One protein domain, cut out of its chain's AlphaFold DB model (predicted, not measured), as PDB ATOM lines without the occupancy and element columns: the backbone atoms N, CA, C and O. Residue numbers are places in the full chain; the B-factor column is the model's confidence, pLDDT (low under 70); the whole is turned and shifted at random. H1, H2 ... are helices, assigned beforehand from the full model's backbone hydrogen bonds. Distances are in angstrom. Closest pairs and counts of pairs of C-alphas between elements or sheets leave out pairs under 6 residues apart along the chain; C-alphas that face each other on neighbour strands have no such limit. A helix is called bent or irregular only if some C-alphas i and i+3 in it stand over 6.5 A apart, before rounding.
ATOM      1  N   VAL A  15     -37.619  19.143 -58.822       70.19
ATOM      2  CA  VAL A  15     -38.606  18.322 -59.519       70.19
ATOM      3  C   VAL A  15     -38.110  16.888 -59.728       70.19
ATOM      4  O   VAL A  15     -38.871  15.956 -59.505       70.19
ATOM      5  N   ARG A  16     -36.830  16.670 -60.061       74.94
ATOM      6  CA  ARG A  16     -36.262  15.321 -60.229       74.94
ATOM      7  C   ARG A  16     -36.244  14.527 -58.928       74.94
ATOM      8  O   ARG A  16     -36.459  13.325 -58.976       74.94
ATOM      9  N   VAL A  17     -36.020  15.174 -57.783       73.75
ATOM     10  CA  VAL A  17     -36.019  14.488 -56.481       73.75
ATOM     11  C   VAL A  17     -37.435  14.117 -56.052       73.75
ATOM     12  O   VAL A  17     -37.666  12.992 -55.615       73.75
ATOM     13  N   VAL A  18     -38.392  15.031 -56.231       74.50
ATOM     14  CA  VAL A  18     -39.812  14.748 -55.976       74.50
ATOM     15  C   VAL A  18     -40.299  13.615 -56.882       74.50
ATOM     16  O   VAL A  18     -40.925  12.677 -56.395       74.50
ATOM     17  N   ILE A  19     -39.944  13.646 -58.171       79.44
ATOM     18  CA  ILE A  19     -40.248  12.570 -59.124       79.44
ATOM     19  C   ILE A  19     -39.592  11.258 -58.686       79.44
ATOM     20  O   ILE A  19     -40.277  10.245 -58.621       79.44
ATOM     21  N   ALA A  20     -38.300  11.259 -58.344       78.69
ATOM     22  CA  ALA A  20     -37.597  10.057 -57.902       78.69
ATOM     23  C   ALA A  20     -38.264   9.433 -56.671       78.69
ATOM     24  O   ALA A  20     -38.450   8.223 -56.625       78.69
ATOM     25  N   LEU A  21     -38.696  10.240 -55.703       76.56
ATOM     26  CA  LEU A  21     -39.345   9.725 -54.502       76.56
ATOM     27  C   LEU A  21     -40.780   9.239 -54.772       76.56
ATOM     28  O   LEU A  21     -41.181   8.194 -54.260       76.56
ATOM     29  N   CYS A  22     -41.519   9.930 -55.642       77.38
ATOM     30  CA  CYS A  22     -42.829   9.484 -56.119       77.38
ATOM     31  C   CYS A  22     -42.734   8.172 -56.919       77.38
ATOM     32  O   CYS A  22     -43.660   7.367 -56.887       77.38
ATOM     33  N   LEU A  23     -41.603   7.935 -57.592       80.06
ATOM     34  CA  LEU A  23     -41.285   6.677 -58.263       80.06
ATOM     35  C   LEU A  23     -40.824   5.592 -57.288       80.06
ATOM     36  O   LEU A  23     -41.130   4.431 -57.507       80.06
ATOM     37  N   VAL A  24     -40.138   5.927 -56.194       78.00
ATOM     38  CA  VAL A  24     -39.740   4.938 -55.178       78.00
ATOM     39  C   VAL A  24     -40.959   4.385 -54.429       78.00
ATOM     40  O   VAL A  24     -40.965   3.208 -54.077       78.00
ATOM     41  N   ALA A  25     -42.022   5.174 -54.245       76.88
ATOM     42  CA  ALA A  25     -43.258   4.737 -53.587       76.88
ATOM     43  C   ALA A  25     -43.860   3.424 -54.157       76.88
ATOM     44  O   ALA A  25     -44.070   2.491 -53.376       76.88
ATOM     45  N   PRO A  26     -44.099   3.274 -55.480       70.69
ATOM     46  CA  PRO A  26     -44.576   2.016 -56.051       70.69
ATOM     47  C   PRO A  26     -43.549   0.881 -55.958       70.69
ATOM     48  O   PRO A  26     -43.955  -0.261 -55.777       70.69
ATOM     49  N   PHE A  27     -42.240   1.153 -56.001       72.06
ATOM     50  CA  PHE A  27     -41.221   0.117 -55.766       72.06
ATOM     51  C   PHE A  27     -41.268  -0.420 -54.337       72.06
ATOM     52  O   PHE A  27     -41.176  -1.629 -54.142       72.06
ATOM     53  N   VAL A  28     -41.459   0.454 -53.346       72.00
ATOM     54  CA  VAL A  28     -41.658   0.047 -51.951       72.00
ATOM     55  C   VAL A  28     -42.927  -0.794 -51.837       72.00
ATOM     56  O   VAL A  28     -42.869  -1.880 -51.275       72.00
ATOM     57  N   ALA A  29     -44.041  -0.363 -52.439       70.06
ATOM     58  CA  ALA A  29     -45.290  -1.128 -52.451       70.06
ATOM     59  C   ALA A  29     -45.164  -2.493 -53.163       70.06
ATOM     60  O   ALA A  29     -45.758  -3.478 -52.727       70.06
ATOM     61  N   MET A  30     -44.367  -2.580 -54.231       65.69
ATOM     62  CA  MET A  30     -44.201  -3.804 -55.020       65.69
ATOM     63  C   MET A  30     -43.206  -4.785 -54.384       65.69
ATOM     64  O   MET A  30     -43.487  -5.980 -54.327       65.69
ATOM     65  N   LEU A  31     -42.096  -4.299 -53.814       65.75
ATOM     66  CA  LEU A  31     -41.187  -5.107 -52.986       65.75
ATOM     67  C   LEU A  31     -41.881  -5.619 -51.713       65.75
ATOM     68  O   LEU A  31     -41.558  -6.695 -51.211       65.75
ATOM     69  N   TRP A  32     -42.884  -4.890 -51.226       63.84
ATOM     70  CA  TRP A  32     -43.684  -5.266 -50.064       63.84
ATOM     71  C   TRP A  32     -44.617  -6.462 -50.314       63.84
ATOM     72  O   TRP A  32     -44.872  -7.227 -49.382       63.84
ATOM     73  N   VAL A  33     -45.081  -6.705 -51.549       57.53
ATOM     74  CA  VAL A  33     -45.974  -7.850 -51.845       57.53
ATOM     75  C   VAL A  33     -45.292  -9.196 -51.575       57.53
ATOM     76  O   VAL A  33     -45.928 -10.139 -51.112       57.53
ATOM     77  N   SER A  34     -43.973  -9.271 -51.782       53.03
ATOM     78  CA  SER A  34     -43.179 -10.461 -51.455       53.03
ATOM     79  C   SER A  34     -42.929 -10.593 -49.945       53.03
ATOM     80  O   SER A  34     -42.789 -11.707 -49.442       53.03
ATOM     81  N   SER A  35     -42.957  -9.481 -49.200       55.19
ATOM     82  CA  SER A  35     -42.866  -9.474 -47.733       55.19
ATOM     83  C   SER A  35     -44.145 -10.015 -47.070       55.19
ATOM     84  O   SER A  35     -44.065 -10.726 -46.073       55.19
ATOM     85  N   TYR A  36     -45.323  -9.795 -47.676       51.69
ATOM     86  CA  TYR A  36     -46.596 -10.405 -47.244       51.69
ATOM     87  C   TYR A  36     -46.583 -11.942 -47.298       51.69
ATOM     88  O   TYR A  36     -47.270 -12.590 -46.513       51.69
ATOM     89  N   ALA A  37     -45.796 -12.532 -48.208       51.38
ATOM     90  CA  ALA A  37     -45.720 -13.981 -48.394       51.38
ATOM     91  C   ALA A  37     -44.925 -14.708 -47.289       51.38
ATOM     92  O   ALA A  37     -44.930 -15.935 -47.244       51.38
ATOM     93  N   LYS A  38     -44.260 -13.975 -46.384       54.97
ATOM     94  CA  LYS A  38     -43.607 -14.515 -45.180       54.97
ATOM     95  C   LYS A  38     -44.274 -13.955 -43.927       54.97
ATOM     96  O   LYS A  38     -43.643 -13.292 -43.108       54.97
ATOM     97  N   ALA A  39     -45.570 -14.196 -43.798       53.50
ATOM     98  CA  ALA A  39     -46.304 -13.954 -42.568       53.50
ATOM     99  C   ALA A  39     -46.239 -15.202 -41.672       53.50
ATOM    100  O   ALA A  39     -47.195 -15.962 -41.597       53.50
ATOM    101  N   ASP A  40     -45.112 -15.378 -40.983       49.53
ATOM    102  CA  ASP A  40     -45.085 -16.039 -39.674       49.53
ATOM    103  C   ASP A  40     -44.687 -14.984 -38.630       49.53
ATOM    104  O   ASP A  40     -43.985 -14.018 -38.945       49.53
ATOM    105  N   PRO A  41     -45.275 -15.059 -37.434       53.09
ATOM    106  CA  PRO A  41     -46.109 -14.017 -36.854       53.09
ATOM    107  C   PRO A  41     -45.280 -12.821 -36.400       53.09
ATOM    108  O   PRO A  41     -44.236 -12.999 -35.792       53.09
ATOM    109  N   ALA A  42     -45.791 -11.617 -36.671       55.69
ATOM    110  CA  ALA A  42     -45.389 -10.345 -36.069       55.69
ATOM    111  C   ALA A  42     -43.892 -10.230 -35.733       55.69
ATOM    112  O   ALA A  42     -43.463 -10.668 -34.667       55.69
ATOM    113  N   PHE A  43     -43.119  -9.547 -36.585       55.53
ATOM    114  CA  PHE A  43     -41.772  -9.085 -36.235       55.53
ATOM    115  C   PHE A  43     -41.835  -8.427 -34.835       55.53
ATOM    116  O   PHE A  43     -42.355  -7.322 -34.683       55.53
ATOM    117  N   ILE A  44     -41.386  -9.142 -33.793       55.91
ATOM    118  CA  ILE A  44     -41.366  -8.695 -32.384       55.91
ATOM    119  C   ILE A  44     -42.742  -8.551 -31.672       55.91
ATOM    120  O   ILE A  44     -42.821  -8.015 -30.571       55.91
ATOM    121  N   GLY A  45     -43.841  -9.086 -32.218       59.38
ATOM    122  CA  GLY A  45     -45.175  -8.965 -31.594       59.38
ATOM    123  C   GLY A  45     -45.884  -7.631 -31.876       59.38
ATOM    124  O   GLY A  45     -46.947  -7.364 -31.317       59.38
ATOM    125  N   ILE A  46     -45.329  -6.807 -32.773       59.16
ATOM    126  CA  ILE A  46     -45.944  -5.562 -33.247       59.16
ATOM    127  C   ILE A  46     -46.666  -5.844 -34.578       59.16
ATOM    128  O   ILE A  46     -46.052  -6.398 -35.494       59.16
ATOM    129  N   PRO A  47     -47.955  -5.475 -34.731       65.38
ATOM    130  CA  PRO A  47     -48.685  -5.691 -35.977       65.38
ATOM    131  C   PRO A  47     -48.011  -4.972 -37.151       65.38
ATOM    132  O   PRO A  47     -47.698  -3.784 -37.055       65.38
ATOM    133  N   PHE A  48     -47.849  -5.664 -38.284       64.31
ATOM    134  CA  PHE A  48     -47.220  -5.133 -39.509       64.31
ATOM    135  C   PHE A  48     -47.784  -3.778 -39.965       64.31
ATOM    136  O   PHE A  48     -47.064  -2.958 -40.535       64.31
ATOM    137  N   PHE A  49     -49.056  -3.519 -39.662       64.94
ATOM    138  CA  PHE A  49     -49.727  -2.249 -39.916       64.94
ATOM    139  C   PHE A  49     -48.988  -1.038 -39.321       64.94
ATOM    140  O   PHE A  49     -48.788  -0.036 -40.009       64.94
ATOM    141  N   TYR A  50     -48.530  -1.136 -38.070       68.88
ATOM    142  CA  TYR A  50     -47.875  -0.020 -37.382       68.88
ATOM    143  C   TYR A  50     -46.498   0.288 -37.973       68.88
ATOM    144  O   TYR A  50     -46.142   1.452 -38.152       68.88
ATOM    145  N   TRP A  51     -45.747  -0.746 -38.348       71.44
ATOM    146  CA  TRP A  51     -44.459  -0.583 -39.022       71.44
ATOM    147  C   TRP A  51     -44.605   0.055 -40.403       71.44
ATOM    148  O   TRP A  51     -43.799   0.911 -40.765       71.44
ATOM    149  N   TYR A  52     -45.653  -0.304 -41.148       70.56
ATOM    150  CA  TYR A  52     -45.966   0.320 -42.433       70.56
ATOM    151  C   TYR A  52     -46.274   1.810 -42.269       70.56
ATOM    152  O   TYR A  52     -45.679   2.636 -42.958       70.56
ATOM    153  N   GLN A  53     -47.137   2.176 -41.313       68.94
ATOM    154  CA  GLN A  53     -47.387   3.584 -40.994       68.94
ATOM    155  C   GLN A  53     -46.094   4.325 -40.628       68.94
ATOM    156  O   GLN A  53     -45.859   5.416 -41.143       68.94
ATOM    157  N   MET A  54     -45.226   3.731 -39.803       80.19
ATOM    158  CA  MET A  54     -43.969   4.371 -39.406       80.19
ATOM    159  C   MET A  54     -43.005   4.540 -40.590       80.19
ATOM    160  O   MET A  54     -42.378   5.590 -40.726       80.19
ATOM    161  N   LEU A  55     -42.930   3.554 -41.489       79.50
ATOM    162  CA  LEU A  55     -42.131   3.643 -42.712       79.50
ATOM    163  C   LEU A  55     -42.633   4.771 -43.624       79.50
ATOM    164  O   LEU A  55     -41.832   5.574 -44.093       79.50
ATOM    165  N   TRP A  56     -43.948   4.883 -43.841       77.75
ATOM    166  CA  TRP A  56     -44.527   5.968 -44.644       77.75
ATOM    167  C   TRP A  56     -44.262   7.349 -44.058       77.75
ATOM    168  O   TRP A  56     -43.963   8.283 -44.803       77.75
ATOM    169  N   VAL A  57     -44.320   7.473 -42.732       84.31
ATOM    170  CA  VAL A  57     -43.966   8.709 -42.022       84.31
ATOM    171  C   VAL A  57     -42.481   9.040 -42.197       84.31
ATOM    172  O   VAL A  57     -42.129  10.198 -42.421       84.31
ATOM    173  N   LEU A  58     -41.591   8.046 -42.152       82.69
ATOM    174  CA  LEU A  58     -40.165   8.257 -42.418       82.69
ATOM    175  C   LEU A  58     -39.917   8.688 -43.869       82.69
ATOM    176  O   LEU A  58     -39.182   9.647 -44.097       82.69
ATOM    177  N   ILE A  59     -40.565   8.038 -44.841       82.06
ATOM    178  CA  ILE A  59     -40.462   8.388 -46.266       82.06
ATOM    179  C   ILE A  59     -40.916   9.834 -46.500       82.06
ATOM    180  O   ILE A  59     -40.207  10.599 -47.156       82.06
ATOM    181  N   SER A  60     -42.066  10.236 -45.949       82.25
ATOM    182  CA  SER A  60     -42.577  11.601 -46.107       82.25
ATOM    183  C   SER A  60     -41.675  12.632 -45.428       82.25
ATOM    184  O   SER A  60     -41.388  13.674 -46.013       82.25
ATOM    185  N   THR A  61     -41.140  12.318 -44.247       86.62
ATOM    186  CA  THR A  61     -40.201  13.194 -43.531       86.62
ATOM    187  C   THR A  61     -38.925  13.411 -44.337       86.62
ATOM    188  O   THR A  61     -38.487  14.549 -44.498       86.62
ATOM    189  N   VAL A  62     -38.344  12.343 -44.892       83.50
ATOM    190  CA  VAL A  62     -37.152  12.432 -45.746       83.50
ATOM    191  C   VAL A  62     -37.453  13.243 -47.006       83.50
ATOM    192  O   VAL A  62     -36.662  14.115 -47.361       83.50
ATOM    193  N   LEU A  63     -38.614  13.038 -47.639       81.06
ATOM    194  CA  LEU A  63     -39.050  13.838 -48.787       81.06
ATOM    195  C   LEU A  63     -39.099  15.332 -48.451       81.06
ATOM    196  O   LEU A  63     -38.505  16.147 -49.161       81.06
ATOM    197  N   THR A  64     -39.782  15.696 -47.365       82.62
ATOM    198  CA  THR A  64     -39.894  17.088 -46.918       82.62
ATOM    199  C   THR A  64     -38.527  17.667 -46.563       82.62
ATOM    200  O   THR A  64     -38.229  18.801 -46.936       82.62
ATOM    201  N   MET A  65     -37.668  16.894 -45.896       82.62
ATOM    202  CA  MET A  65     -36.331  17.335 -45.493       82.62
ATOM    203  C   MET A  65     -35.442  17.602 -46.709       82.62
ATOM    204  O   MET A  65     -34.773  18.633 -46.753       82.62
ATOM    205  N   ILE A  66     -35.487  16.750 -47.739       81.12
ATOM    206  CA  ILE A  66     -34.729  16.978 -48.974       81.12
ATOM    207  C   ILE A  66     -35.269  18.193 -49.737       81.12
ATOM    208  O   ILE A  66     -34.479  19.033 -50.179       81.12
ATOM    209  N   ALA A  67     -36.593  18.336 -49.851       80.44
ATOM    210  CA  ALA A  67     -37.205  19.513 -50.467       80.44
ATOM    211  C   ALA A  67     -36.774  20.808 -49.755       80.44
ATOM    212  O   ALA A  67     -36.382  21.779 -50.405       80.44
ATOM    213  N   TYR A  68     -36.770  20.798 -48.419       79.19
ATOM    214  CA  TYR A  68     -36.347  21.932 -47.604       79.19
ATOM    215  C   TYR A  68     -34.855  22.235 -47.748       79.19
ATOM    216  O   TYR A  68     -34.470  23.385 -47.967       79.19
ATOM    217  N   GLN A  69     -33.996  21.217 -47.676       79.25
ATOM    218  CA  GLN A  69     -32.551  21.402 -47.779       79.25
ATOM    219  C   GLN A  69     -32.158  21.959 -49.155       79.25
ATOM    220  O   GLN A  69     -31.250  22.787 -49.260       79.25
ATOM    221  N   LEU A  70     -32.868  21.557 -50.210       71.00
ATOM    222  CA  LEU A  70     -32.657  22.064 -51.559       71.00
ATOM    223  C   LEU A  70     -33.171  23.501 -51.733       71.00
ATOM    224  O   LEU A  70     -32.451  24.337 -52.280       71.00
ATOM    225  N   TRP A  71     -34.352  23.823 -51.193       74.94
ATOM    226  CA  TRP A  71     -34.855  25.202 -51.128       74.94
ATOM    227  C   TRP A  71     -33.872  26.130 -50.404       74.94
ATOM    228  O   TRP A  71     -33.548  27.225 -50.870       74.94
ATOM    229  N   GLN A  72     -33.342  25.671 -49.272       76.12
ATOM    230  CA  GLN A  72     -32.384  26.430 -48.483       76.12
ATOM    231  C   GLN A  72     -31.061  26.639 -49.232       76.12
ATOM    232  O   GLN A  72     -30.459  27.707 -49.110       76.12
ATOM    233  N   ARG A  73     -30.613  25.660 -50.028       69.75
ATOM    234  CA  ARG A  73     -29.421  25.797 -50.878       69.75
ATOM    235  C   ARG A  73     -29.605  26.840 -51.979       69.75
ATOM    236  O   ARG A  73     -28.704  27.662 -52.145       69.75
ATOM    237  N   ASP A  74     -30.753  26.863 -52.658       68.56
ATOM    238  CA  ASP A  74     -31.049  27.886 -53.678       68.56
ATOM    239  C   ASP A  74     -31.031  29.300 -53.068       68.56
ATOM    240  O   ASP A  74     -30.383  30.214 -53.582       68.56
ATOM    241  N   GLN A  75     -31.631  29.461 -51.884       70.44
ATOM    242  CA  GLN A  75     -31.612  30.733 -51.156       70.44
ATOM    243  C   GLN A  75     -30.202  31.148 -50.708       70.44
ATOM    244  O   GLN A  75     -29.856  32.333 -50.745       70.44
ATOM    245  N   ARG A  76     -29.359  30.192 -50.294       67.81
ATOM    246  CA  ARG A  76     -27.977  30.471 -49.868       67.81
ATOM    247  C   ARG A  76     -27.098  30.923 -51.031       67.81
ATOM    248  O   ARG A  76     -26.326  31.863 -50.856       67.81
ATOM    249  N   ALA A  77     -27.249  30.310 -52.205       64.31
ATOM    250  CA  ALA A  77     -26.522  30.706 -53.411       64.31
ATOM    251  C   ALA A  77     -26.869  32.144 -53.831       64.31
ATOM    252  O   ALA A  77     -25.982  32.944 -54.119       64.31
ATOM    253  N   ARG A  78     -28.154  32.519 -53.764       63.12
ATOM    254  CA  ARG A  78     -28.610  33.884 -54.079       63.12
ATOM    255  C   ARG A  78     -28.168  34.918 -53.039       63.12
ATOM    256  O   ARG A  78     -27.834  36.045 -53.403       63.12
ATOM    257  N   LYS A  79     -28.132  34.553 -51.751       65.44
ATOM    258  CA  LYS A  79     -27.612  35.434 -50.688       65.44
ATOM    259  C   LYS A  79     -26.113  35.702 -50.825       65.44
ATOM    260  O   LYS A  79     -25.694  36.825 -50.569       65.44
ATOM    261  N   ALA A  80     -25.327  34.707 -51.240       67.31
ATOM    262  CA  ALA A  80     -23.886  34.867 -51.424       67.31
ATOM    263  C   ALA A  80     -23.561  35.904 -52.510       67.31
ATOM    264  O   ALA A  80     -22.733  36.775 -52.278       67.31
ATOM    265  N   VAL A  81     -24.271  35.875 -53.644       67.44
ATOM    266  CA  VAL A  81     -24.063  36.838 -54.742       67.44
ATOM    267  C   VAL A  81     -24.410  38.267 -54.320       67.44
ATOM    268  O   VAL A  81     -23.639  39.182 -54.599       67.44
ATOM    269  N   ARG A  82     -25.520  38.470 -53.593       73.94
ATOM    270  CA  ARG A  82     -25.900  39.814 -53.125       73.94
ATOM    271  C   ARG A  82     -24.877  40.401 -52.147       73.94
ATOM    272  O   ARG A  82     -24.528  41.567 -52.274       73.94
ATOM    273  N   ASN A  83     -24.369  39.596 -51.214       75.62
ATOM    274  CA  ASN A  83     -23.411  40.070 -50.213       75.62
ATOM    275  C   ASN A  83     -22.070  40.509 -50.830       75.62
ATOM    276  O   ASN A  83     -21.434  41.430 -50.328       75.62
ATOM    277  N   SER A  84     -21.650  39.872 -51.927       72.56
ATOM    278  CA  SER A  84     -20.437  40.251 -52.662       72.56
ATOM    279  C   SER A  84     -20.574  41.597 -53.380       72.56
ATOM    280  O   SER A  84     -19.607  42.351 -53.441       72.56
ATOM    281  N   GLN A  85     -21.760  41.901 -53.922       74.75
ATOM    282  CA  GLN A  85     -22.015  43.173 -54.606       74.75
ATOM    283  C   GLN A  85     -22.042  44.350 -53.626       74.75
ATOM    284  O   GLN A  85     -21.374  45.349 -53.873       74.75
ATOM    285  N   ASP A  86     -22.708  44.183 -52.480       74.06
ATOM    286  CA  ASP A  86     -22.790  45.200 -51.418       74.06
ATOM    287  C   ASP A  86     -21.394  45.583 -50.883       74.06
ATOM    288  O   ASP A  86     -21.063  46.757 -50.718       74.06
ATOM    289  N   LEU A  87     -20.516  44.585 -50.696       79.50
ATOM    290  CA  LEU A  87     -19.139  44.810 -50.247       79.50
ATOM    291  C   LEU A  87     -18.300  45.575 -51.287       79.50
ATOM    292  O   LEU A  87     -17.476  46.409 -50.920       79.50
ATOM    293  N   SER A  88     -18.517  45.311 -52.580       73.25
ATOM    294  CA  SER A  88     -17.820  46.003 -53.671       73.25
ATOM    295  C   SER A  88     -18.306  47.443 -53.854       73.25
ATOM    296  O   SER A  88     -17.495  48.326 -54.129       73.25
ATOM    297  N   GLU A  89     -19.608  47.699 -53.705       77.88
ATOM    298  CA  GLU A  89     -20.175  49.053 -53.748       77.88
ATOM    299  C   GLU A  89     -19.743  49.886 -52.536       77.88
ATOM    300  O   GLU A  89     -19.420  51.063 -52.691       77.88
ATOM    301  N   GLY A  90     -19.674  49.276 -51.348       75.94
ATOM    302  CA  GLY A  90     -19.195  49.927 -50.127       75.94
ATOM    303  C   GLY A  90     -17.696  50.237 -50.135       75.94
ATOM    304  O   GLY A  90     -17.295  51.264 -49.606       75.94
ATOM    305  N   ALA A  91     -16.869  49.396 -50.764       75.50
ATOM    306  CA  ALA A  91     -15.433  49.650 -50.922       75.50
ATOM    307  C   ALA A  91     -15.100  50.696 -52.007       75.50
ATOM    308  O   ALA A  91     -13.973  51.182 -52.063       75.50
ATOM    309  N   SER A  92     -16.062  51.007 -52.883       71.44
ATOM    310  CA  SER A  92     -15.906  51.982 -53.974       71.44
ATOM    311  C   SER A  92     -16.417  53.386 -53.617       71.44
ATOM    312  O   SER A  92     -16.302  54.295 -54.438       71.44
ATOM    313  N   ARG A  93     -17.015  53.557 -52.433       65.50
ATOM    314  CA  ARG A  93     -17.496  54.832 -51.883       65.50
ATOM    315  C   ARG A  93     -16.555  55.338 -50.800       65.50
ATOM    316  O   ARG A  93     -16.429  56.577 -50.710       65.50
TER     317      ARG A  93
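Overview. This is residues 15 to 93 of the 93 residues of the protein "DUF3311 domain-containing protein" of Streptomyces typhae (UniProt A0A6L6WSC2). A long helix, H2, makes the length of the model, and a shorter helix, H1, folds back beside its first part as a lopsided helical hairpin. Residues 71 to 93, of which 71 to 91 belong to H2, stick out beyond the hairpin as a free arm. The printed part has 79 residues, with two named helices in the order H1, H2 and no named strand; its class is all helix. The whole is extended, with a radius of gyration of the C-alphas of 22.4 A and spans of 77 by 24 by 11 A.

Along the chain. H2 takes residues 48 to 91 and measures 64.4 A from first to last C-alpha; C-alpha 48 is at (-47.220, -5.133, -39.509), and C-alpha 91 is at (-15.433, 49.650, -50.922). H1 takes residues 15 to 36 and measures 32.2 A, beginning with C-alpha 15 at (-38.606, 18.322, -59.519). H1 is neither bent nor irregular, but only just: C-alphas 23 and 26 are 6.1 A apart.

Arrangement. H1 and H2 form a helical hairpin and run opposite ways at a shallow tilt of 16 degrees. They touch with 4 pairs of C-alphas within 8 A, through residues 17 to 21 of H1 and 63 to 67 of H2 alone. Their closest C-alphas, those of Leu 21 and Leu 63, are 7.0 A apart. In H2 every O i to N i+4 pair is within hydrogen-bond range; in H1 13 of 18 are.

Size, cuts and confidence. The outline is a rod, and the two C-alphas farthest apart, those of Asp 40 and Arg 93, are 77.0 A apart. Without the stretch that stands free, the body of 56 residues spans 41 by 19 by 10 A. The link from H1 to H2, 11 residues, is long, and the printed part has no cut. The mean pLDDT of the printed part is 70.7; it is under 70 at residues 30 to 50, 53, 73 to 74, 76 to 81 and 93.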